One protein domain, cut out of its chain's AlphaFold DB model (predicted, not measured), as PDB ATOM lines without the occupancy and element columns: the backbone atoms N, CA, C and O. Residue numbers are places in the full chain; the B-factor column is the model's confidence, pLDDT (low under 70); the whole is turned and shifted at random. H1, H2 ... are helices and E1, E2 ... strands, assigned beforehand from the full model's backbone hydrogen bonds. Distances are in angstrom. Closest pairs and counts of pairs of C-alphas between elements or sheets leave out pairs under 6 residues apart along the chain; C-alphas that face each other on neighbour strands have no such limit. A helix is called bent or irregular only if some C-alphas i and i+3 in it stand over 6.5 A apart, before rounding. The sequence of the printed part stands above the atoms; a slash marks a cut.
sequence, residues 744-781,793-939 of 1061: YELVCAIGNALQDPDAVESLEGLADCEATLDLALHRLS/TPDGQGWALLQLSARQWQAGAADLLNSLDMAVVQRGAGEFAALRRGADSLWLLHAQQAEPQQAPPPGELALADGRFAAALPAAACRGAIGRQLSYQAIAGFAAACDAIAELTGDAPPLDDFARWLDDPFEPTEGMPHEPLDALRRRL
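What this domain is: This is residues 744 to 781 and 793 to 939 of the 1061 residues of an uncharacterized protein of Xylophilus rhododendri (UniProt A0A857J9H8). A strongly twisted antiparallel sheet of five strands forms the middle of three layers, helices covering both its faces: H4 and H6 on one, H1 and H3 on the other. Beyond H6, H8 and H9 pack on it, while H2 lies far out at the opposite end of the longest axis. The printed part has 185 residues with nine named helices and five named strands, in the order H1 H2 H3 E1 H4 E2 E3 E4 H5 E5 H6 H7 H8 H9; the sheet runs E1 E5 E2 E3 E4. The class is mixed, and the whole is compact, with a radius of gyration of the C-alphas of 16.5 A and spans of 49 by 35 by 31 A.

Where its parts are: H1, residues 744 to 753, begins at C-alpha 744 (155.594, 163.922, 127.467) and measures 13.8 A. H2 is 757 to 763, 9.9 A, and H3 is 771 to 779, 11.6 A. E1, 799 to 804, 16.5 A, leads to H4, 806 to 819, 19.2 A. H2 is irregular, only just, with C-alphas 759 and 762 6.6 A apart; H4 is irregular, with C-alphas 811 and 814 8.0 A apart. E2 is 822 to 828, 18.9 A; E3 831 to 837, 20.3 A; E4 842 to 845; H5 858 to 861; E5 868 to 873, 16.5 A. H6 is 880 to 888, 12.1 A; H7 893 to 904, 16.1 A; H8 910 to 918, 12.0 A. H9, 929 to 939, 15.2 A, ends at C-alpha 939 (140.590, 136.319, 109.476).

How they stand to each other: E2, E3 and E4 form a meander, successive antiparallel neighbours in two hairpins, with N 825 and O 833 at 2.8 A and N 836 and O 843 at 2.9 A. Between the antiparallel neighbours E1 and E5, N 802 and O 870 are within hydrogen-bond range at 2.8 A, and between the antiparallel neighbours E5 and E2, N 871 and O 824 are within hydrogen-bond range at 2.8 A. E1, H4, E2 is a split strand-helix-strand unit, E5 between its strands, with a right-handed crossover. H1 is over E3, H3 over E5, H6 over E1 and H5 over E2. H4 touches H6 with residues 815 to 819 alone, Leu 816 and Ile 881 having the closest C-alphas, 5.7 A. H6 touches H9, closest C-alphas Ser 886 and Asp 933, 5.3 A. H7 is near H4, and H2 near H3. Every O i to N i+4 pair is within hydrogen-bond range in H1, H3, H6, H7, H8 and H9; H4 has 8 of 10, H2 1 of 3 with 2 of 4 O i to N i+3 pairs, and H5 is too short.

The domain as a whole: The farthest C-alphas, Asp 758 and Glu 922, are 50.3 A apart. Residues 782 to 792 are not printed; C-alphas 781 and 793 are 13.5 A apart. E4 to H5 is a long link. Mean pLDDT of the printed part is 70.7; residues 744 to 781 are among those under 70.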
ATOM      1  N   TYR A 744     154.517 164.132 126.489       48.97
ATOM      2  CA  TYR A 744     155.594 163.922 127.467       48.97
ATOM      3  C   TYR A 744     155.081 163.984 128.910       48.97
ATOM      4  O   TYR A 744     155.395 163.118 129.713       48.97
ATOM      5  N   GLU A 745     154.265 164.989 129.229       51.94
ATOM      6  CA  GLU A 745     153.718 165.193 130.570       51.94
ATOM      7  C   GLU A 745     152.676 164.134 130.913       51.94
ATOM      8  O   GLU A 745     152.658 163.701 132.050       51.94
ATOM      9  N   LEU A 746     151.875 163.654 129.954       51.78
ATOM     10  CA  LEU A 746     150.917 162.564 130.177       51.78
ATOM     11  C   LEU A 746     151.619 161.226 130.434       51.78
ATOM     12  O   LEU A 746     151.262 160.506 131.359       51.78
ATOM     13  N   VAL A 747     152.622 160.887 129.624       55.94
ATOM     14  CA  VAL A 747     153.351 159.619 129.754       55.94
ATOM     15  C   VAL A 747     154.248 159.613 130.995       55.94
ATOM     16  O   VAL A 747     154.274 158.616 131.715       55.94
ATOM     17  N   CYS A 748     154.883 160.742 131.319       52.81
ATOM     18  CA  CYS A 748     155.523 160.923 132.616       52.81
ATOM     19  C   CYS A 748     154.485 160.934 133.744       52.81
ATOM     20  O   CYS A 748     154.704 160.268 134.731       52.81
ATOM     21  N   ALA A 749     153.321 161.576 133.624       54.09
ATOM     22  CA  ALA A 749     152.299 161.562 134.676       54.09
ATOM     23  C   ALA A 749     151.732 160.160 134.940       54.09
ATOM     24  O   ALA A 749     151.448 159.845 136.088       54.09
ATOM     25  N   ILE A 750     151.593 159.308 133.917       56.75
ATOM     26  CA  ILE A 750     151.221 157.895 134.087       56.75
ATOM     27  C   ILE A 750     152.348 157.147 134.803       56.75
ATOM     28  O   ILE A 750     152.081 156.500 135.807       56.75
ATOM     29  N   GLY A 751     153.600 157.284 134.353       54.44
ATOM     30  CA  GLY A 751     154.752 156.680 135.034       54.44
ATOM     31  C   GLY A 751     154.901 157.150 136.486       54.44
ATOM     32  O   GLY A 751     155.086 156.336 137.378       54.44
ATOM     33  N   ASN A 752     154.736 158.448 136.741       52.94
ATOM     34  CA  ASN A 752     154.850 159.078 138.054       52.94
ATOM     35  C   ASN A 752     153.695 158.674 138.978       52.94
ATOM     36  O   ASN A 752     153.934 158.381 140.141       52.94
ATOM     37  N   ALA A 753     152.455 158.634 138.475       53.09
ATOM     38  CA  ALA A 753     151.296 158.199 139.255       53.09
ATOM     39  C   ALA A 753     151.371 156.710 139.621       53.09
ATOM     40  O   ALA A 753     150.818 156.302 140.635       53.09
ATOM     41  N   LEU A 754     152.068 155.905 138.813       50.78
ATOM     42  CA  LEU A 754     152.356 154.504 139.109       50.78
ATOM     43  C   LEU A 754     153.573 154.292 140.020       50.78
ATOM     44  O   LEU A 754     153.777 153.178 140.487       50.78
ATOM     45  N   GLN A 755     154.364 155.337 140.268       51.00
ATOM     46  CA  GLN A 755     155.495 155.339 141.201       51.00
ATOM     47  C   GLN A 755     155.155 156.005 142.550       51.00
ATOM     48  O   GLN A 755     156.014 156.049 143.428       51.00
ATOM     49  N   ASP A 756     153.943 156.553 142.714       51.97
ATOM     50  CA  ASP A 756     153.485 157.198 143.951       51.97
ATOM     51  C   ASP A 756     153.059 156.132 144.984       51.97
ATOM     52  O   ASP A 756     152.064 155.435 144.752       51.97
ATOM     53  N   PRO A 757     153.779 155.975 146.112       42.09
ATOM     54  CA  PRO A 757     153.498 154.945 147.110       42.09
ATOM     55  C   PRO A 757     152.063 154.995 147.638       42.09
ATOM     56  O   PRO A 757     151.451 153.943 147.778       42.09
ATOM     57  N   ASP A 758     151.479 156.184 147.820       44.84
ATOM     58  CA  ASP A 758     150.121 156.347 148.365       44.84
ATOM     59  C   ASP A 758     149.029 155.920 147.355       44.84
ATOM     60  O   ASP A 758     147.919 155.538 147.733       44.84
ATOM     61  N   ALA A 759     149.332 155.945 146.049       45.00
ATOM     62  CA  ALA A 759     148.459 155.419 144.994       45.00
ATOM     63  C   ALA A 759     148.637 153.899 144.788       45.00
ATOM     64  O   ALA A 759     147.697 153.198 144.386       45.00
ATOM     65  N   VAL A 760     149.835 153.385 145.087       41.47
ATOM     66  CA  VAL A 760     150.259 151.983 144.921       41.47
ATOM     67  C   VAL A 760     149.996 151.133 146.172       41.47
ATOM     68  O   VAL A 760     149.821 149.924 146.038       41.47
ATOM     69  N   GLU A 761     149.847 151.728 147.361       43.06
ATOM     70  CA  GLU A 761     149.514 151.041 148.624       43.06
ATOM     71  C   GLU A 761     148.217 150.213 148.533       43.06
ATOM     72  O   GLU A 761     148.044 149.250 149.271       43.06
ATOM     73  N   SER A 762     147.334 150.488 147.564       46.06
ATOM     74  CA  SER A 762     146.138 149.668 147.305       46.06
ATOM     75  C   SER A 762     146.387 148.362 146.525       46.06
ATOM     76  O   SER A 762     145.463 147.555 146.378       46.06
ATOM     77  N   LEU A 763     147.580 148.150 145.959       44.75
ATOM     78  CA  LEU A 763     147.932 146.995 145.112       44.75
ATOM     79  C   LEU A 763     148.555 145.825 145.904       44.75
ATOM     80  O   LEU A 763     149.181 144.958 145.293       44.75
ATOM     81  N   GLU A 764     148.366 145.795 147.232       43.22
ATOM     82  CA  GLU A 764     148.820 144.762 148.185       43.22
ATOM     83  C   GLU A 764     148.937 143.357 147.552       43.22
ATOM     84  O   GLU A 764     147.944 142.675 147.305       43.22
ATOM     85  N   GLY A 765     150.171 142.920 147.268       47.03
ATOM     86  CA  GLY A 765     150.478 141.552 146.822       47.03
ATOM     87  C   GLY A 765     150.356 141.256 145.320       47.03
ATOM     88  O   GLY A 765     150.623 140.127 144.918       47.03
ATOM     89  N   LEU A 766     150.006 142.234 144.477       44.03
ATOM     90  CA  LEU A 766     149.821 142.052 143.027       44.03
ATOM     91  C   LEU A 766     150.981 142.599 142.176       44.03
ATOM     92  O   LEU A 766     150.816 142.721 140.973       44.03
ATOM     93  N   ALA A 767     152.135 142.958 142.746       44.69
ATOM     94  CA  ALA A 767     153.214 143.656 142.023       44.69
ATOM     95  C   ALA A 767     153.946 142.813 140.951       44.69
ATOM     96  O   ALA A 767     154.568 143.388 140.058       44.69
ATOM     97  N   ASP A 768     153.822 141.482 141.015       46.06
ATOM     98  CA  ASP A 768     154.533 140.529 140.145       46.06
ATOM     99  C   ASP A 768     153.601 139.750 139.187       46.06
ATOM    100  O   ASP A 768     154.023 138.799 138.517       46.06
ATOM    101  N   CYS A 769     152.316 140.120 139.108       50.62
ATOM    102  CA  CYS A 769     151.340 139.427 138.263       50.62
ATOM    103  C   CYS A 769     151.173 140.093 136.887       50.62
ATOM    104  O   CYS A 769     151.377 141.288 136.709       50.62
ATOM    105  N   GLU A 770     150.758 139.333 135.871       49.94
ATOM    106  CA  GLU A 770     150.526 139.891 134.523       49.94
ATOM    107  C   GLU A 770     149.455 140.993 134.532       49.94
ATOM    108  O   GLU A 770     149.487 141.918 133.724       49.94
ATOM    109  N   ALA A 771     148.549 140.957 135.508       55.94
ATOM    110  CA  ALA A 771     147.493 141.941 135.667       55.94
ATOM    111  C   ALA A 771     147.955 143.275 136.285       55.94
ATOM    112  O   ALA A 771     147.149 144.201 136.315       55.94
ATOM    113  N   THR A 772     149.198 143.431 136.774       61.94
ATOM    114  CA  THR A 772     149.606 144.644 137.516       61.94
ATOM    115  C   THR A 772     149.518 145.899 136.664       61.94
ATOM    116  O   THR A 772     148.936 146.876 137.116       61.94
ATOM    117  N   LEU A 773     150.066 145.879 135.442       64.75
ATOM    118  CA  LEU A 773     150.082 147.037 134.539       64.75
ATOM    119  C   LEU A 773     148.674 147.366 134.014       64.75
ATOM    120  O   LEU A 773     148.316 148.536 133.912       64.75
ATOM    121  N   ASP A 774     147.853 146.349 133.751       64.12
ATOM    122  CA  ASP A 774     146.456 146.519 133.332       64.12
ATOM    123  C   ASP A 774     145.588 147.097 134.465       64.12
ATOM    124  O   ASP A 774     144.904 148.107 134.305       64.12
ATOM    125  N   LEU A 775     145.703 146.529 135.669       60.66
ATOM    126  CA  LEU A 775     145.019 146.982 136.880       60.66
ATOM    127  C   LEU A 775     145.464 148.390 137.296       60.66
ATOM    128  O   LEU A 775     144.633 149.200 137.703       60.66
ATOM    129  N   ALA A 776     146.754 148.696 137.165       59.47
ATOM    130  CA  ALA A 776     147.343 150.020 137.334       59.47
ATOM    131  C   ALA A 776     146.689 151.058 136.412       59.47
ATOM    132  O   ALA A 776     146.234 152.109 136.872       59.47
ATOM    133  N   LEU A 777     146.587 150.749 135.116       60.66
ATOM    134  CA  LEU A 777     145.924 151.607 134.132       60.66
ATOM    135  C   LEU A 777     144.429 151.771 134.435       60.66
ATOM    136  O   LEU A 777     143.898 152.872 134.289       60.66
ATOM    137  N   HIS A 778     143.766 150.711 134.905       59.56
ATOM    138  CA  HIS A 778     142.349 150.735 135.268       59.56
ATOM    139  C   HIS A 778     142.061 151.528 136.557       59.56
ATOM    140  O   HIS A 778     141.056 152.239 136.629       59.56
ATOM    141  N   ARG A 779     142.929 151.427 137.575       53.75
ATOM    142  CA  ARG A 779     142.774 152.094 138.882       53.75
ATOM    143  C   ARG A 779     143.157 153.569 138.852       53.75
ATOM    144  O   ARG A 779     142.483 154.365 139.505       53.75
ATOM    145  N   LEU A 780     144.136 153.966 138.032       50.94
ATOM    146  CA  LEU A 780     144.538 155.365 137.805       50.94
ATOM    147  C   LEU A 780     143.525 156.191 136.986       50.94
ATOM    148  O   LEU A 780     143.887 157.077 136.207       50.94
ATOM    149  N   SER A 781     142.238 155.936 137.205       40.53
ATOM    150  CA  SER A 781     141.095 156.666 136.658       40.53
ATOM    151  C   SER A 781     141.221 158.196 136.775       40.53
ATOM    152  O   SER A 781     140.663 158.903 135.932       40.53
ATOM    153  N   THR A 793     144.714 158.551 124.862       51.12
ATOM    154  CA  THR A 793     145.941 159.150 124.325       51.12
ATOM    155  C   THR A 793     145.612 160.547 123.758       51.12
ATOM    156  O   THR A 793     144.439 160.845 123.535       51.12
ATOM    157  N   PRO A 794     146.574 161.463 123.531       43.66
ATOM    158  CA  PRO A 794     146.266 162.851 123.134       43.66
ATOM    159  C   PRO A 794     145.417 163.030 121.859       43.66
ATOM    160  O   PRO A 794     144.964 164.136 121.576       43.66
ATOM    161  N   ASP A 795     145.202 161.958 121.101       48.12
ATOM    162  CA  ASP A 795     144.347 161.828 119.920       48.12
ATOM    163  C   ASP A 795     142.977 161.158 120.175       48.12
ATOM    164  O   ASP A 795     142.209 160.996 119.229       48.12
ATOM    165  N   GLY A 796     142.628 160.782 121.408       52.38
ATOM    166  CA  GLY A 796     141.318 160.197 121.723       52.38
ATOM    167  C   GLY A 796     141.281 158.666 121.864       52.38
ATOM    168  O   GLY A 796     140.205 158.131 122.119       52.38
ATOM    169  N   GLN A 797     142.409 157.954 121.743       59.22
ATOM    170  CA  GLN A 797     142.450 156.483 121.642       59.22
ATOM    171  C   GLN A 797     142.806 155.757 122.954       59.22
ATOM    172  O   GLN A 797     143.376 156.334 123.874       59.22
ATOM    173  N   GLY A 798     142.454 154.473 123.061       62.88
ATOM    174  CA  GLY A 798     142.794 153.635 124.220       62.88
ATOM    175  C   GLY A 798     144.267 153.201 124.262       62.88
ATOM    176  O   GLY A 798     144.973 153.209 123.249       62.88
ATOM    177  N   TRP A 799     144.726 152.786 125.446       69.00
ATOM    178  CA  TRP A 799     146.008 152.099 125.629       69.00
ATOM    179  C   TRP A 799     145.846 150.596 125.352       69.00
ATOM    180  O   TRP A 799     144.845 150.003 125.743       69.00
ATOM    181  N   ALA A 800     146.829 149.986 124.691       74.50
ATOM    182  CA  ALA A 800     146.904 148.553 124.425       74.50
ATOM    183  C   ALA A 800     148.069 147.928 125.200       74.50
ATOM    184  O   ALA A 800     149.142 148.526 125.304       74.50
ATOM    185  N   LEU A 801     147.867 146.724 125.729       78.69
ATOM    186  CA  LEU A 801     148.856 146.014 126.532       78.69
ATOM    187  C   LEU A 801     149.621 144.994 125.677       78.69
ATOM    188  O   LEU A 801     149.014 144.145 125.028       78.69
ATOM    189  N   LEU A 802     150.951 145.072 125.690       83.88
ATOM    190  CA  LEU A 802     151.854 144.071 125.130       83.88
ATOM    191  C   LEU A 802     152.510 143.305 126.273       83.88
ATOM    192  O   LEU A 802     153.231 143.896 127.078       83.88
ATOM    193  N   GLN A 803     152.302 141.995 126.298       84.50
ATOM    194  CA  GLN A 803     152.948 141.081 127.233       84.50
ATOM    195  C   GLN A 803     153.716 140.030 126.451       84.50
ATOM    196  O   GLN A 803     153.198 139.445 125.501       84.50
ATOM    197  N   LEU A 804     154.969 139.826 126.834       83.38
ATOM    198  CA  LEU A 804     155.856 138.857 126.215       83.38
ATOM    199  C   LEU A 804     156.508 138.023 127.311       83.38
ATOM    200  O   LEU A 804     157.055 138.564 128.277       83.38
ATOM    201  N   SER A 805     156.496 136.701 127.129       83.44
ATOM    202  CA  SER A 805     157.263 135.798 127.988       83.44
ATOM    203  C   SER A 805     158.762 136.106 127.887       83.44
ATOM    204  O   SER A 805     159.215 136.727 126.922       83.44
ATOM    205  N   ALA A 806     159.569 135.645 128.846       81.62
ATOM    206  CA  ALA A 806     161.010 135.912 128.834       81.62
ATOM    207  C   ALA A 806     161.691 135.449 127.535       81.62
ATOM    208  O   ALA A 806     162.516 136.150 126.943       81.62
ATOM    209  N   ARG A 807     161.264 134.286 127.034       77.75
ATOM    210  CA  ARG A 807     161.726 133.702 125.772       77.75
ATOM    211  C   ARG A 807     161.315 134.547 124.562       77.75
ATOM    212  O   ARG A 807     162.122 134.761 123.657       77.75
ATOM    213  N   GLN A 808     160.074 135.030 124.547       83.44
ATOM    214  CA  GLN A 808     159.530 135.875 123.484       83.44
ATOM    215  C   GLN A 808     160.196 137.258 123.463       83.44
ATOM    216  O   GLN A 808     160.598 137.734 122.399       83.44
ATOM    217  N   TRP A 809     160.400 137.871 124.631       87.06
ATOM    218  CA  TRP A 809     161.117 139.136 124.760       87.06
ATOM    219  C   TRP A 809     162.553 139.013 124.253       87.06
ATOM    220  O   TRP A 809     162.973 139.780 123.389       87.06
ATOM    221  N   GLN A 810     163.282 137.979 124.679       81.88
ATOM    222  CA  GLN A 810     164.645 137.728 124.209       81.88
ATOM    223  C   GLN A 810     164.731 137.558 122.680       81.88
ATOM    224  O   GLN A 810     165.736 137.930 122.072       81.88
ATOM    225  N   ALA A 811     163.688 137.008 122.055       76.88
ATOM    226  CA  ALA A 811     163.619 136.789 120.614       76.88
ATOM    227  C   ALA A 811     163.315 138.062 119.811       76.88
ATOM    228  O   ALA A 811     163.898 138.263 118.747       76.88
ATOM    229  N   GLY A 812     162.394 138.896 120.306       76.56
ATOM    230  CA  GLY A 812     161.818 140.018 119.560       76.56
ATOM    231  C   GLY A 812     162.259 141.411 120.008       76.56
ATOM    232  O   GLY A 812     161.937 142.382 119.323       76.56
ATOM    233  N   ALA A 813     162.985 141.548 121.124       84.00
ATOM    234  CA  ALA A 813     163.235 142.850 121.747       84.00
ATOM    235  C   ALA A 813     163.921 143.864 120.828       84.00
ATOM    236  O   ALA A 813     163.547 145.029 120.835       84.00
ATOM    237  N   ALA A 814     164.906 143.454 120.024       81.44
ATOM    238  CA  ALA A 814     165.615 144.386 119.145       81.44
ATOM    239  C   ALA A 814     164.687 144.988 118.075       81.44
ATOM    240  O   ALA A 814     164.667 146.203 117.884       81.44
ATOM    241  N   ASP A 815     163.879 144.159 117.413       78.06
ATOM    242  CA  ASP A 815     162.958 144.603 116.359       78.06
ATOM    243  C   ASP A 815     161.789 145.418 116.931       78.06
ATOM    244  O   ASP A 815     161.379 146.428 116.347       78.06
ATOM    245  N   LEU A 816     161.303 145.025 118.116       81.69
ATOM    246  CA  LEU A 816     160.306 145.769 118.883       81.69
ATOM    247  C   LEU A 816     160.852 147.140 119.292       81.69
ATOM    248  O   LEU A 816     160.290 148.162 118.917       81.69
ATOM    249  N   LEU A 817     161.996 147.200 119.972       85.12
ATOM    250  CA  LEU A 817     162.607 148.461 120.392       85.12
ATOM    251  C   LEU A 817     163.092 149.320 119.222       85.12
ATOM    252  O   LEU A 817     163.301 150.508 119.423       85.12
ATOM    253  N   ASN A 818     163.260 148.795 118.011       82.06
ATOM    254  CA  ASN A 818     163.525 149.617 116.826       82.06
ATOM    255  C   ASN A 818     162.256 150.273 116.266       82.06
ATOM    256  O   ASN A 818     162.337 151.356 115.694       82.06
ATOM    257  N   SER A 819     161.098 149.647 116.469       77.38
ATOM    258  CA  SER A 819     159.805 150.107 115.948       77.38
ATOM    259  C   SER A 819     158.986 150.910 116.972       77.38
ATOM    260  O   SER A 819     157.860 151.297 116.683       77.38
ATOM    261  N   LEU A 820     159.507 151.109 118.193       82.19
ATOM    262  CA  LEU A 820     158.728 151.604 119.332       82.19
ATOM    263  C   LEU A 820     158.701 153.128 119.444       82.19
ATOM    264  O   LEU A 820     159.617 153.726 119.998       82.19
ATOM    265  N   ASP A 821     157.641 153.793 119.021       76.31
ATOM    266  CA  ASP A 821     157.610 155.256 119.135       76.31
ATOM    267  C   ASP A 821     157.417 155.735 120.582       76.31
ATOM    268  O   ASP A 821     158.074 156.686 121.019       76.31
ATOM    269  N   MET A 822     156.559 155.058 121.352       78.44
ATOM    270  CA  MET A 822     156.281 155.400 122.747       78.44
ATOM    271  C   MET A 822     155.689 154.222 123.529       78.44
ATOM    272  O   MET A 822     154.850 153.507 122.988       78.44
ATOM    273  N   ALA A 823     156.074 154.063 124.800       83.75
ATOM    274  CA  ALA A 823     155.505 153.077 125.727       83.75
ATOM    275  C   ALA A 823     155.553 153.540 127.186       83.75
ATOM    276  O   ALA A 823     156.390 154.362 127.552       83.75
ATOM    277  N   VAL A 824     154.730 152.922 128.028       82.81
ATOM    278  CA  VAL A 824     154.978 152.800 129.469       82.81
ATOM    279  C   VAL A 824     155.364 151.351 129.734       82.81
ATOM    280  O   VAL A 824     154.582 150.452 129.446       82.81
ATOM    281  N   VAL A 825     156.571 151.114 130.231       84.56
ATOM    282  CA  VAL A 825     157.115 149.777 130.502       84.56
ATOM    283  C   VAL A 825     157.205 149.527 132.000       84.56
ATOM    284  O   VAL A 825     157.478 150.452 132.765       84.56
ATOM    285  N   GLN A 826     157.017 148.280 132.415       82.81
ATOM    286  CA  GLN A 826     157.261 147.847 133.790       82.81
ATOM    287  C   GLN A 826     158.720 147.368 133.920       82.81
ATOM    288  O   GLN A 826     159.183 146.586 133.092       82.81
ATOM    289  N   ARG A 827     159.462 147.863 134.920       77.25
ATOM    290  CA  ARG A 827     160.914 147.641 135.118       77.25
ATOM    291  C   ARG A 827     161.276 146.970 136.450       77.25
ATOM    292  O   ARG A 827     162.435 146.972 136.844       77.25
ATOM    293  N   GLY A 828     160.297 146.387 137.133       66.88
ATOM    294  CA  GLY A 828     160.465 145.760 138.442       66.88
ATOM    295  C   GLY A 828     159.160 145.786 139.233       66.88
ATOM    296  O   GLY A 828     158.130 146.232 138.720       66.88
ATOM    297  N   ALA A 829     159.200 145.319 140.481       60.12
ATOM    298  CA  ALA A 829     158.043 145.353 141.371       60.12
ATOM    299  C   ALA A 829     157.627 146.811 141.637       60.12
ATOM    300  O   ALA A 829     158.336 147.551 142.312       60.12
ATOM    301  N   GLY A 830     156.495 147.236 141.066       59.47
ATOM    302  CA  GLY A 830     155.967 148.600 141.211       59.47
ATOM    303  C   GLY A 830     156.754 149.701 140.486       59.47
ATOM    304  O   GLY A 830     156.402 150.872 140.601       59.47
ATOM    305  N   GLU A 831     157.796 149.361 139.721       68.12
ATOM    306  CA  GLU A 831     158.575 150.342 138.965       68.12
ATOM    307  C   GLU A 831     158.082 150.436 137.522       68.12
ATOM    308  O   GLU A 831     158.123 149.466 136.762       68.12
ATOM    309  N   PHE A 832     157.671 151.634 137.115       73.75
ATOM    310  CA  PHE A 832     157.223 151.917 135.754       73.75
ATOM    311  C   PHE A 832     158.067 153.024 135.147       73.75
ATOM    312  O   PHE A 832     158.422 153.984 135.824       73.75
ATOM    313  N   ALA A 833     158.388 152.915 133.865       76.38
ATOM    314  CA  ALA A 833     159.145 153.935 133.164       76.38
ATOM    315  C   ALA A 833     158.551 154.221 131.794       76.38
ATOM    316  O   ALA A 833     157.948 153.367 131.149       76.38
ATOM    317  N   ALA A 834     158.747 155.445 131.336       79.56
ATOM    318  CA  ALA A 834     158.289 155.872 130.035       79.56
ATOM    319  C   ALA A 834     159.397 155.698 128.993       79.56
ATOM    320  O   ALA A 834     160.547 156.055 129.235       79.56
ATOM    321  N   LEU A 835     159.049 155.185 127.816       83.25
ATOM    322  CA  LEU A 835     159.925 155.131 126.649       83.25
ATOM    323  C   LEU A 835     159.392 156.063 125.568       83.25
ATOM    324  O   LEU A 835     158.193 156.064 125.286       83.25
ATOM    325  N   ARG A 836     160.280 156.828 124.933       82.25
ATOM    326  CA  ARG A 836     159.934 157.704 123.808       82.25
ATOM    327  C   ARG A 836     161.053 157.789 122.781       82.25
ATOM    328  O   ARG A 836     162.209 158.015 123.128       82.25
ATOM    329  N   ARG A 837     160.707 157.666 121.502       80.56
ATOM    330  CA  ARG A 837     161.647 157.848 120.396       80.56
ATOM    331  C   ARG A 837     161.917 159.331 120.141       80.56
ATOM    332  O   ARG A 837     160.993 160.134 120.019       80.56
ATOM    333  N   GLY A 838     163.196 159.687 120.111       73.31
ATOM    334  CA  GLY A 838     163.708 160.927 119.528       73.31
ATOM    335  C   GLY A 838     163.997 160.744 118.035       73.31
ATOM    336  O   GLY A 838     163.572 159.759 117.446       73.31
ATOM    337  N   ALA A 839     164.742 161.669 117.422       68.94
ATOM    338  CA  ALA A 839     165.061 161.587 115.991       68.94
ATOM    339  C   ALA A 839     165.811 160.290 115.617       68.94
ATOM    340  O   ALA A 839     165.458 159.652 114.632       68.94
ATOM    341  N   ASP A 840     166.775 159.874 116.449       70.94
ATOM    342  CA  ASP A 840     167.684 158.761 116.127       70.94
ATOM    343  C   ASP A 840     167.799 157.695 117.234       70.94
ATOM    344  O   ASP A 840     168.506 156.700 117.077       70.94
ATOM    345  N   SER A 841     167.136 157.878 118.381       78.12
ATOM    346  CA  SER A 841     167.293 156.990 119.540       78.12
ATOM    347  C   SER A 841     166.041 156.907 120.408       78.12
ATOM    348  O   SER A 841     165.240 157.838 120.474       78.12
ATOM    349  N   LEU A 842     165.872 155.770 121.084       83.25
ATOM    350  CA  LEU A 842     164.846 155.572 122.103       83.25
ATOM    351  C   LEU A 842     165.373 156.082 123.448       83.25
ATOM    352  O   LEU A 842     166.490 155.749 123.844       83.25
ATOM    353  N   TRP A 843     164.571 156.884 124.136       82.69
ATOM    354  CA  TRP A 843     164.897 157.486 125.423       82.69
ATOM    355  C   TRP A 843     164.000 156.916 126.512       82.69
ATOM    356  O   TRP A 843     162.798 156.748 126.308       82.69
ATOM    357  N   LEU A 844     164.599 156.646 127.663       82.44
ATOM    358  CA  LEU A 844     163.947 156.355 128.924       82.44
ATOM    359  C   LEU A 844     163.707 157.665 129.680       82.44
ATOM    360  O   LEU A 844     164.617 158.471 129.880       82.44
ATOM    361  N   LEU A 845     162.470 157.863 130.109       74.75
ATOM    362  CA  LEU A 845     162.021 159.024 130.856       74.75
ATOM    363  C   LEU A 845     161.633 158.557 132.257       74.75
ATOM    364  O   LEU A 845     160.728 157.732 132.414       74.75
ATOM    365  N   HIS A 846     162.342 159.064 133.263       66.56
ATOM    366  CA  HIS A 846     162.121 158.714 134.660       66.56
ATOM    367  C   HIS A 846     161.619 159.926 135.445       66.56
ATOM    368  O   HIS A 846     162.226 160.992 135.390       66.56
ATOM    369  N   ALA A 847     160.550 159.739 136.222       54.28
ATOM    370  CA  ALA A 847     159.896 160.761 137.042       54.28
ATOM    371  C   ALA A 847     160.866 161.619 137.862       54.28
ATOM    372  O   ALA A 847     160.789 162.844 137.914       54.28
ATOM    373  N   GLN A 848     161.777 160.916 138.531       58.62
ATOM    374  CA  GLN A 848     162.691 161.459 139.529       58.62
ATOM    375  C   GLN A 848     163.970 162.049 138.915       58.62
ATOM    376  O   GLN A 848     164.820 162.560 139.640       58.62
ATOM    377  N   GLN A 849     164.137 161.971 137.590       60.38
ATOM    378  CA  GLN A 849     165.332 162.439 136.897       60.38
ATOM    379  C   GLN A 849     164.982 163.597 135.961       60.38
ATOM    380  O   GLN A 849     164.049 163.528 135.168       60.38
ATOM    381  N   ALA A 850     165.749 164.683 136.057       51.84
ATOM    382  CA  ALA A 850     165.496 165.896 135.282       51.84
ATOM    383  C   ALA A 850     165.865 165.762 133.791       51.84
ATOM    384  O   ALA A 850     165.365 166.533 132.971       51.84
ATOM    385  N   GLU A 851     166.734 164.809 133.440       63.16
ATOM    386  CA  GLU A 851     167.234 164.612 132.077       63.16
ATOM    387  C   GLU A 851     166.824 163.235 131.521       63.16
ATOM    388  O   GLU A 851     166.949 162.235 132.232       63.16
ATOM    389  N   PRO A 852     166.355 163.157 130.258       69.88
ATOM    390  CA  PRO A 852     166.124 161.894 129.560       69.88
ATOM    391  C   PRO A 852     167.392 161.037 129.506       69.88
ATOM    392  O   PRO A 852     168.459 161.526 129.135       69.88
ATOM    393  N   GLN A 853     167.267 159.743 129.793       80.00
ATOM    394  CA  GLN A 853     168.357 158.781 129.643       80.00
ATOM    395  C   GLN A 853     168.191 158.000 128.344       80.00
ATOM    396  O   GLN A 853     167.074 157.780 127.882       80.00
ATOM    397  N   GLN A 854     169.286 157.575 127.720       81.62
ATOM    398  CA  GLN A 854     169.175 156.663 126.586       81.62
ATOM    399  C   GLN A 854     168.540 155.350 127.062       81.62
ATOM    400  O   GLN A 854     168.856 154.881 128.155       81.62
ATOM    401  N   ALA A 855     167.623 154.781 126.274       82.69
ATOM    402  CA  ALA A 855     166.947 153.552 126.661       82.69
ATOM    403  C   ALA A 855     167.981 152.444 126.934       82.69
ATOM    404  O   ALA A 855     168.872 152.229 126.101       82.69
ATOM    405  N   PRO A 856     167.882 151.765 128.087       82.38
ATOM    406  CA  PRO A 856     168.831 150.732 128.455       82.38
ATOM    407  C   PRO A 856     168.671 149.504 127.538       82.38
ATOM    408  O   PRO A 856     167.663 149.376 126.830       82.38
ATOM    409  N   PRO A 857     169.667 148.600 127.494       83.88
ATOM    410  CA  PRO A 857     169.579 147.398 126.673       83.88
ATOM    411  C   PRO A 857     168.358 146.541 127.067       83.88
ATOM    412  O   PRO A 857     167.922 146.586 128.216       83.88
ATOM    413  N   PRO A 858     167.831 145.696 126.156       84.50
ATOM    414  CA  PRO A 858     166.637 144.877 126.393       84.50
ATOM    415  C   PRO A 858     166.579 144.124 127.726       84.50
ATOM    416  O   PRO A 858     165.505 143.992 128.306       84.50
ATOM    417  N   GLY A 859     167.725 143.630 128.210       81.19
ATOM    418  CA  GLY A 859     167.805 142.882 129.467       81.19
ATOM    419  C   GLY A 859     167.480 143.719 130.709       81.19
ATOM    420  O   GLY A 859     166.988 143.172 131.681       81.19
ATOM    421  N   GLU A 860     167.693 145.035 130.662       83.44
ATOM    422  CA  GLU A 860     167.386 145.981 131.751       83.44
ATOM    423  C   GLU A 860     165.984 146.611 131.633       83.44
ATOM    424  O   GLU A 860     165.563 147.403 132.484       83.44
ATOM    425  N   LEU A 861     165.284 146.310 130.536       83.81
ATOM    426  CA  LEU A 861     163.868 146.619 130.334       83.81
ATOM    427  C   LEU A 861     162.970 145.419 130.657       83.81
ATOM    428  O   LEU A 861     161.755 145.578 130.690       83.81
ATOM    429  N   ALA A 862     163.557 144.239 130.861       84.38
ATOM    430  CA  ALA A 862     162.843 143.054 131.299       84.38
ATOM    431  C   ALA A 862     162.528 143.127 132.801       84.38
ATOM    432  O   ALA A 862     163.256 143.747 133.577       84.38
ATOM    433  N   LEU A 863     161.459 142.449 133.205       83.56
ATOM    434  CA  LEU A 863     161.151 142.151 134.599       83.56
ATOM    435  C   LEU A 863     162.199 141.192 135.187       83.56
ATOM    436  O   LEU A 863     163.000 140.597 134.465       83.56
ATOM    437  N   ALA A 864     162.181 141.011 136.510       78.69
ATOM    438  CA  ALA A 864     163.144 140.156 137.212       78.69
ATOM    439  C   ALA A 864     163.127 138.689 136.733       78.69
ATOM    440  O   ALA A 864     164.153 138.014 136.759       78.69
ATOM    441  N   ASP A 865     161.978 138.211 136.254       77.75
ATOM    442  CA  ASP A 865     161.792 136.883 135.659       77.75
ATOM    443  C   ASP A 865     162.100 136.832 134.147       77.75
ATOM    444  O   ASP A 865     161.928 135.802 133.495       77.75
ATOM    445  N   GLY A 866     162.570 137.944 133.578       80.25
ATOM    446  CA  GLY A 866     162.930 138.092 132.174       80.25
ATOM    447  C   GLY A 866     161.771 138.457 131.244       80.25
ATOM    448  O   GLY A 866     162.033 138.718 130.068       80.25
ATOM    449  N   ARG A 867     160.517 138.495 131.722       85.62
ATOM    450  CA  ARG A 867     159.344 138.889 130.919       85.62
ATOM    451  C   ARG A 867     159.381 140.372 130.556       85.62
ATOM    452  O   ARG A 867     160.131 141.154 131.132       85.62
ATOM    453  N   PHE A 868     158.545 140.776 129.608       86.88
ATOM    454  CA  PHE A 868     158.371 142.180 129.245       86.88
ATOM    455  C   PHE A 868     156.893 142.542 129.190       86.88
ATOM    456  O   PHE A 868     156.104 141.855 128.540       86.88
ATOM    457  N   ALA A 869     156.539 143.644 129.847       85.00
ATOM    458  CA  ALA A 869     155.193 144.192 129.853       85.00
ATOM    459  C   ALA A 869     155.241 145.687 129.527       85.00
ATOM    460  O   ALA A 869     155.992 146.453 130.143       85.00
ATOM    461  N   ALA A 870     154.436 146.101 128.550       86.38
ATOM    462  CA  ALA A 870     154.360 147.484 128.111       86.38
ATOM    463  C   ALA A 870     152.937 147.892 127.733       86.38
ATOM    464  O   ALA A 870     152.231 147.161 127.045       86.38
ATOM    465  N   ALA A 871     152.551 149.101 128.116       81.00
ATOM    466  CA  ALA A 871     151.344 149.766 127.662       81.00
ATOM    467  C   ALA A 871     151.691 150.752 126.547       81.00
ATOM    468  O   ALA A 871     152.612 151.565 126.668       81.00
ATOM    469  N   LEU A 872     150.953 150.676 125.447       78.62
ATOM    470  CA  LEU A 872     151.262 151.347 124.191       78.62
ATOM    471  C   LEU A 872     150.033 152.116 123.691       78.62
ATOM    472  O   LEU A 872     148.924 151.586 123.741       78.62
ATOM    473  N   PRO A 873     150.187 153.337 123.160       70.00
ATOM    474  CA  PRO A 873     149.115 153.985 122.412       70.00
ATOM    475  C   PRO A 873     148.744 153.144 121.187       70.00
ATOM    476  O   PRO A 873     149.629 152.812 120.394       70.00
ATOM    477  N   ALA A 874     147.456 152.878 120.957       63.12
ATOM    478  CA  ALA A 874     147.012 152.153 119.758       63.12
ATOM    479  C   ALA A 874     147.518 152.815 118.453       63.12
ATOM    480  O   ALA A 874     147.929 152.142 117.512       63.12
ATOM    481  N   ALA A 875     147.607 154.149 118.420       60.28
ATOM    482  CA  ALA A 875     148.131 154.903 117.278       60.28
ATOM    483  C   ALA A 875     149.667 154.842 117.103       60.28
ATOM    484  O   ALA A 875     150.166 155.062 115.995       60.28
ATOM    485  N   ALA A 876     150.418 154.524 118.167       60.03
ATOM    486  CA  ALA A 876     151.878 154.346 118.136       60.03
ATOM    487  C   ALA A 876     152.291 152.946 117.643       60.03
ATOM    488  O   ALA A 876     153.473 152.643 117.496       60.03
ATOM    489  N   CYS A 877     151.314 152.082 117.368       63.94
ATOM    490  CA  CYS A 877     151.510 150.712 116.924       63.94
ATOM    491  C   CYS A 877     151.745 150.650 115.407       63.94
ATOM    492  O   CYS A 877     150.937 150.104 114.655       63.94
ATOM    493  N   ARG A 878     152.855 151.224 114.930       62.62
ATOM    494  CA  ARG A 878     153.252 151.163 113.514       62.62
ATOM    495  C   ARG A 878     154.277 150.042 113.302       62.62
ATOM    496  O   ARG A 878     155.211 149.876 114.077       62.62
ATOM    497  N   GLY A 879     154.098 149.230 112.258       73.50
ATOM    498  CA  GLY A 879     155.057 148.174 111.897       73.50
ATOM    499  C   GLY A 879     154.991 146.909 112.771       73.50
ATOM    500  O   GLY A 879     153.912 146.356 112.979       73.50
ATOM    501  N   ALA A 880     156.149 146.410 113.223       74.56
ATOM    502  CA  ALA A 880     156.281 145.103 113.885       74.56
ATOM    503  C   ALA A 880     155.535 145.013 115.226       74.56
ATOM    504  O   ALA A 880     154.890 144.005 115.504       74.56
ATOM    505  N   ILE A 881     155.556 146.080 116.031       79.12
ATOM    506  CA  ILE A 881     154.861 146.115 117.329       79.12
ATOM    507  C   ILE A 881     153.354 146.013 117.133       79.12
ATOM    508  O   ILE A 881     152.701 145.208 117.787       79.12
ATOM    509  N   GLY A 882     152.806 146.801 116.203       78.12
ATOM    510  CA  GLY A 882     151.373 146.778 115.933       78.12
ATOM    511  C   GLY A 882     150.895 145.442 115.383       78.12
ATOM    512  O   GLY A 882     149.812 144.999 115.751       78.12
ATOM    513  N   ARG A 883     151.717 144.769 114.563       84.38
ATOM    514  CA  ARG A 883     151.464 143.383 114.137       84.38
ATOM    515  C   ARG A 883     151.418 142.425 115.320       84.38
ATOM    516  O   ARG A 883     150.443 141.699 115.469       84.38
ATOM    517  N   GLN A 884     152.453 142.430 116.152       82.94
ATOM    518  CA  GLN A 884     152.560 141.489 117.265       82.94
ATOM    519  C   GLN A 884     151.465 141.695 118.308       82.94
ATOM    520  O   GLN A 884     150.882 140.713 118.743       82.94
ATOM    521  N   LEU A 885     151.128 142.942 118.649       80.00
ATOM    522  CA  LEU A 885     149.994 143.259 119.522       80.00
ATOM    523  C   LEU A 885     148.680 142.679 118.994       80.00
ATOM    524  O   LEU A 885     147.941 142.045 119.742       80.00
ATOM    525  N   SER A 886     148.410 142.862 117.699       84.31
ATOM    526  CA  SER A 886     147.194 142.334 117.080       84.31
ATOM    527  C   SER A 886     147.111 140.814 117.148       84.31
ATOM    528  O   SER A 886     146.051 140.264 117.435       84.31
ATOM    529  N   TYR A 887     148.223 140.126 116.882       87.38
ATOM    530  CA  TYR A 887     148.256 138.667 116.876       87.38
ATOM    531  C   TYR A 887     148.371 138.047 118.269       87.38
ATOM    532  O   TYR A 887     147.811 136.980 118.481       87.38
ATOM    533  N   GLN A 888     148.998 138.713 119.239       83.88
ATOM    534  CA  GLN A 888     148.999 138.275 120.642       83.88
ATOM    535  C   GLN A 888     147.587 138.247 121.237       83.88
ATOM    536  O   GLN A 888     147.276 137.381 122.046       83.88
ATOM    537  N   ALA A 889     146.700 139.139 120.787       79.88
ATOM    538  CA  ALA A 889     145.292 139.113 121.174       79.88
ATOM    539  C   ALA A 889     144.493 137.949 120.542       79.88
ATOM    540  O   ALA A 889     143.339 137.731 120.912       79.88
ATOM    541  N   ILE A 890     145.071 137.213 119.582       83.38
ATOM    542  CA  ILE A 890     144.442 136.055 118.942       83.38
ATOM    543  C   ILE A 890     144.854 134.778 119.681       83.38
ATOM    544  O   ILE A 890     146.036 134.444 119.797       83.38
ATOM    545  N   ALA A 891     143.856 134.012 120.126       79.25
ATOM    546  CA  ALA A 891     144.073 132.751 120.823       79.25
ATOM    547  C   ALA A 891     144.929 131.772 119.992       79.25
ATOM    548  O   ALA A 891     144.735 131.614 118.786       79.25
ATOM    549  N   GLY A 892     145.884 131.110 120.653       77.75
ATOM    550  CA  GLY A 892     146.796 130.140 120.036       77.75
ATOM    551  C   GLY A 892     148.055 130.739 119.400       77.75
ATOM    552  O   GLY A 892     148.992 129.994 119.137       77.75
ATOM    553  N   PHE A 893     148.151 132.061 119.194       86.12
ATOM    554  CA  PHE A 893     149.323 132.661 118.538       86.12
ATOM    555  C   PHE A 893     150.625 132.481 119.334       86.12
ATOM    556  O   PHE A 893     151.640 132.080 118.763       86.12
ATOM    557  N   ALA A 894     150.596 132.739 120.646       81.31
ATOM    558  CA  ALA A 894     151.751 132.541 121.522       81.31
ATOM    559  C   ALA A 894     152.196 131.068 121.534       81.31
ATOM    560  O   ALA A 894     153.343 130.773 121.205       81.31
ATOM    561  N   ALA A 895     151.254 130.148 121.774       75.50
ATOM    562  CA  ALA A 895     151.501 128.705 121.759       75.50
ATOM    563  C   ALA A 895     152.042 128.213 120.404       75.50
ATOM    564  O   ALA A 895     152.949 127.389 120.353       75.50
ATOM    565  N   ALA A 896     151.537 128.756 119.294       80.81
ATOM    566  CA  ALA A 896     152.041 128.477 117.956       80.81
ATOM    567  C   ALA A 896     153.486 128.956 117.775       80.81
ATOM    568  O   ALA A 896     154.315 128.210 117.257       80.81
ATOM    569  N   CYS A 897     153.815 130.171 118.220       83.62
ATOM    570  CA  CYS A 897     155.185 130.683 118.179       83.62
ATOM    571  C   CYS A 897     156.135 129.819 119.013       83.62
ATOM    572  O   CYS A 897     157.246 129.541 118.561       83.62
ATOM    573  N   ASP A 898     155.694 129.369 120.187       76.50
ATOM    574  CA  ASP A 898     156.481 128.521 121.080       76.50
ATOM    575  C   ASP A 898     156.665 127.109 120.499       76.50
ATOM    576  O   ASP A 898     157.791 126.615 120.450       76.50
ATOM    577  N   ALA A 899     155.620 126.513 119.918       69.75
ATOM    578  CA  ALA A 899     155.701 125.225 119.224       69.75
ATOM    579  C   ALA A 899     156.602 125.294 117.978       69.75
ATOM    580  O   ALA A 899     157.451 124.428 117.760       69.75
ATOM    581  N   ILE A 900     156.479 126.351 117.165       76.50
ATOM    582  CA  ILE A 900     157.382 126.601 116.033       76.50
ATOM    583  C   ILE A 900     158.816 126.722 116.541       76.50
ATOM    584  O   ILE A 900     159.724 126.112 115.966       76.50
ATOM    585  N   ALA A 901     159.026 127.480 117.616       74.81
ATOM    586  CA  ALA A 901     160.324 127.644 118.245       74.81
ATOM    587  C   ALA A 901     160.864 126.329 118.799       74.81
ATOM    588  O   ALA A 901     162.062 126.130 118.759       74.81
ATOM    589  N   GLU A 902     160.045 125.412 119.297       67.88
ATOM    590  CA  GLU A 902     160.487 124.103 119.787       67.88
ATOM    591  C   GLU A 902     160.847 123.144 118.636       67.88
ATOM    592  O   GLU A 902     161.878 122.460 118.642       67.88
ATOM    593  N   LEU A 903     160.035 123.140 117.579       63.72
ATOM    594  CA  LEU A 903     160.196 122.287 116.400       63.72
ATOM    595  C   LEU A 903     161.388 122.660 115.542       63.72
ATOM    596  O   LEU A 903     162.234 121.825 115.215       63.72
ATOM    597  N   THR A 904     161.435 123.934 115.162       65.56
ATOM    598  CA  THR A 904     162.575 124.487 114.446       65.56
ATOM    599  C   THR A 904     163.774 124.529 115.361       65.56
ATOM    600  O   THR A 904     164.870 124.476 114.826       65.56
ATOM    601  N   GLY A 905     163.531 124.587 116.683       63.47
ATOM    602  CA  GLY A 905     164.382 124.945 117.814       63.47
ATOM    603  C   GLY A 905     164.750 126.451 117.864       63.47
ATOM    604  O   GLY A 905     165.524 126.873 118.728       63.47
ATOM    605  N   ASP A 906     164.343 127.259 116.881       71.38
ATOM    606  CA  ASP A 906     164.784 128.649 116.757       71.38
ATOM    607  C   ASP A 906     164.181 129.527 117.863       71.38
ATOM    608  O   ASP A 906     163.484 129.059 118.762       71.38
ATOM    609  N   ALA A 907     164.509 130.819 117.858       75.12
ATOM    610  CA  ALA A 907     163.786 131.751 118.715       75.12
ATOM    611  C   ALA A 907     162.322 131.854 118.229       75.12
ATOM    612  O   ALA A 907     162.115 131.743 117.016       75.12
ATOM    613  N   PRO A 908     161.335 132.078 119.122       82.44
ATOM    614  CA  PRO A 908     159.950 132.354 118.734       82.44
ATOM    615  C   PRO A 908     159.879 133.363 117.586       82.44
ATOM    616  O   PRO A 908     160.328 134.501 117.755       82.44
ATOM    617  N   PRO A 909     159.366 132.975 116.403       86.75
ATOM    618  CA  PRO A 909     159.380 133.844 115.233       86.75
ATOM    619  C   PRO A 909     158.219 134.841 115.287       86.75
ATOM    620  O   PRO A 909     157.395 134.874 114.388       86.75
ATOM    621  N   LEU A 910     158.141 135.664 116.335       85.88
ATOM    622  CA  LEU A 910     156.988 136.531 116.614       85.88
ATOM    623  C   LEU A 910     156.621 137.427 115.424       85.88
ATOM    624  O   LEU A 910     155.515 137.335 114.899       85.88
ATOM    625  N   ASP A 911     157.554 138.271 114.965       85.94
ATOM    626  CA  ASP A 911     157.279 139.156 113.829       85.94
ATOM    627  C   ASP A 911     157.312 138.422 112.491       85.94
ATOM    628  O   ASP A 911     156.573 138.801 111.597       85.94
ATOM    629  N   ASP A 912     158.154 137.400 112.315       87.31
ATOM    630  CA  ASP A 912     158.245 136.690 111.030       87.31
ATOM    631  C   ASP A 912     157.000 135.836 110.773       87.31
ATOM    632  O   ASP A 912     156.475 135.828 109.662       87.31
ATOM    633  N   PHE A 913     156.464 135.193 111.814       90.88
ATOM    634  CA  PHE A 913     155.205 134.463 111.758       90.88
ATOM    635  C   PHE A 913     154.018 135.417 111.648       90.88
ATOM    636  O   PHE A 913     153.185 135.211 110.774       90.88
ATOM    637  N   ALA A 914     153.971 136.511 112.419       89.62
ATOM    638  CA  ALA A 914     152.944 137.546 112.243       89.62
ATOM    639  C   ALA A 914     152.993 138.175 110.841       89.62
ATOM    640  O   ALA A 914     151.958 138.402 110.225       89.62
ATOM    641  N   ARG A 915     154.191 138.421 110.299       88.19
ATOM    642  CA  ARG A 915     154.381 138.923 108.935       88.19
ATOM    643  C   ARG A 915     153.992 137.881 107.905       88.19
ATOM    644  O   ARG A 915     153.416 138.247 106.904       88.19
ATOM    645  N   TRP A 916     154.260 136.604 108.139       91.94
ATOM    646  CA  TRP A 916     153.792 135.530 107.268       91.94
ATOM    647  C   TRP A 916     152.267 135.356 107.321       91.94
ATOM    648  O   TRP A 916     151.662 135.075 106.294       91.94
ATOM    649  N   LEU A 917     151.637 135.574 108.478       89.81
ATOM    650  CA  LEU A 917     150.178 135.656 108.597       89.81
ATOM    651  C   LEU A 917     149.631 136.907 107.883       89.81
ATOM    652  O   LEU A 917     148.525 136.853 107.348       89.81
ATOM    653  N   ASP A 918     150.428 137.983 107.816       86.12
ATOM    654  CA  ASP A 918     150.128 139.240 107.115       86.12
ATOM    655  C   ASP A 918     150.455 139.239 105.606       86.12
ATOM    656  O   ASP A 918     149.803 139.954 104.854       86.12
ATOM    657  N   ASP A 919     151.444 138.469 105.137       78.12
ATOM    658  CA  ASP A 919     151.897 138.343 103.733       78.12
ATOM    659  C   ASP A 919     150.745 138.149 102.738       78.12
ATOM    660  O   ASP A 919     150.825 138.596 101.588       78.12
ATOM    661  N   PRO A 920     149.656 137.475 103.130       71.00
ATOM    662  CA  PRO A 920     148.523 137.331 102.264       71.00
ATOM    663  C   PRO A 920     147.612 138.576 102.160       71.00
ATOM    664  O   PRO A 920     146.662 138.573 101.365       71.00
ATOM    665  N   PHE A 921     147.843 139.628 102.942       72.69
ATOM    666  CA  PHE A 921     147.201 140.935 102.809       72.69
ATOM    667  C   PHE A 921     147.913 141.744 101.702       72.69
ATOM    668  O   PHE A 921     149.138 141.786 101.629       72.69
ATOM    669  N   GLU A 922     147.158 142.368 100.784       54.09
ATOM    670  CA  GLU A 922     147.722 143.388  99.873       54.09
ATOM    671  C   GLU A 922     148.311 144.549 100.703       54.09
ATOM    672  O   GLU A 922     147.918 144.674 101.864       54.09
ATOM    673  N   PRO A 923     149.260 145.368 100.186       51.38
ATOM    674  CA  PRO A 923     150.031 146.283 101.028       51.38
ATOM    675  C   PRO A 923     149.116 147.127 101.917       51.38
ATOM    676  O   PRO A 923     148.371 147.980 101.448       51.38
ATOM    677  N   THR A 924     149.200 146.878 103.223       53.81
ATOM    678  CA  THR A 924     148.442 147.564 104.277       53.81
ATOM    679  C   THR A 924     149.042 148.936 104.597       53.81
ATOM    680  O   THR A 924     148.774 149.506 105.657       53.81
ATOM    681  N   GLU A 925     149.908 149.452 103.719       52.69
ATOM    682  CA  GLU A 925     150.583 150.734 103.887       52.69
ATOM    683  C   GLU A 925     149.541 151.853 103.961       52.69
ATOM    684  O   GLU A 925     148.832 152.143 103.001       52.69
ATOM    685  N   GLY A 926     149.439 152.470 105.141       54.97
ATOM    686  CA  GLY A 926     148.524 153.577 105.412       54.97
ATOM    687  C   GLY A 926     147.188 153.193 106.054       54.97
ATOM    688  O   GLY A 926     146.433 154.098 106.406       54.97
ATOM    689  N   MET A 927     146.886 151.904 106.262       60.06
ATOM    690  CA  MET A 927     145.687 151.512 107.016       60.06
ATOM    691  C   MET A 927     145.892 151.776 108.522       60.06
ATOM    692  O   MET A 927     146.926 151.374 109.065       60.06
ATOM    693  N   PRO A 928     144.942 152.432 109.218       64.94
ATOM    694  CA  PRO A 928     145.029 152.621 110.667       64.94
ATOM    695  C   PRO A 928     145.053 151.281 111.424       64.94
ATOM    696  O   PRO A 928     144.513 150.284 110.941       64.94
ATOM    697  N   HIS A 929     145.672 151.258 112.612       67.06
ATOM    698  CA  HIS A 929     145.880 150.031 113.400       67.06
ATOM    699  C   HIS A 929     144.568 149.332 113.774       67.06
ATOM    700  O   HIS A 929     144.464 148.131 113.574       67.06
ATOM    701  N   GLU A 930     143.547 150.067 114.215       68.56
ATOM    702  CA  GLU A 930     142.272 149.497 114.678       68.56
ATOM    703  C   GLU A 930     141.488 148.729 113.580       68.56
ATOM    704  O   GLU A 930     141.149 147.564 113.799       68.56
ATOM    705  N   PRO A 931     141.252 149.274 112.365       71.56
ATOM    706  CA  PRO A 931     140.688 148.508 111.250       71.56
ATOM    707  C   PRO A 931     141.516 147.279 110.860       71.56
ATOM    708  O   PRO A 931     140.957 146.243 110.492       71.56
ATOM    709  N   LEU A 932     142.844 147.390 110.931       74.31
ATOM    710  CA  LEU A 932     143.754 146.300 110.601       74.31
ATOM    711  C   LEU A 932     143.728 145.199 111.674       74.31
ATOM    712  O   LEU A 932     143.739 144.016 111.342       74.31
ATOM    713  N   ASP A 933     143.619 145.577 112.947       78.25
ATOM    714  CA  ASP A 933     143.437 144.676 114.084       78.25
ATOM    715  C   ASP A 933     142.111 143.913 113.982       78.25
ATOM    716  O   ASP A 933     142.088 142.682 114.036       78.25
ATOM    717  N   ALA A 934     141.011 144.625 113.719       78.06
ATOM    718  CA  ALA A 934     139.702 144.020 113.492       78.06
ATOM    719  C   ALA A 934     139.721 143.040 112.305       78.06
ATOM    720  O   ALA A 934     139.137 141.955 112.374       78.06
ATOM    721  N   LEU A 935     140.428 143.390 111.224       79.25
ATOM    722  CA  LEU A 935     140.599 142.516 110.067       79.25
ATOM    723  C   LEU A 935     141.392 141.249 110.416       79.25
ATOM    724  O   LEU A 935     140.959 140.157 110.045       79.25
ATOM    725  N   ARG A 936     142.512 141.376 111.140       86.75
ATOM    726  CA  ARG A 936     143.329 140.238 111.589       86.75
ATOM    727  C   ARG A 936     142.531 139.291 112.472       86.75
ATOM    728  O   ARG A 936     142.495 138.104 112.169       86.75
ATOM    729  N   ARG A 937     141.819 139.803 113.483       82.62
ATOM    730  CA  ARG A 937     140.971 138.989 114.376       82.62
ATOM    731  C   ARG A 937     139.846 138.277 113.632       82.62
ATOM    732  O   ARG A 937     139.518 137.142 113.952       82.62
ATOM    733  N   ARG A 938     139.266 138.917 112.611       81.62
ATOM    734  CA  ARG A 938     138.224 138.299 111.777       81.62
ATOM    735  C   ARG A 938     138.765 137.162 110.908       81.62
ATOM    736  O   ARG A 938     138.053 136.192 110.677       81.62
ATOM    737  N   LEU A 939     139.982 137.299 110.385       76.38
ATOM    738  CA  LEU A 939     140.590 136.319 109.476       76.38
ATOM    739  C   LEU A 939     141.327 135.198 110.206       76.38
ATOM    740  O   LEU A 939     141.421 134.086 109.694       76.38
TER     741      LEU A 939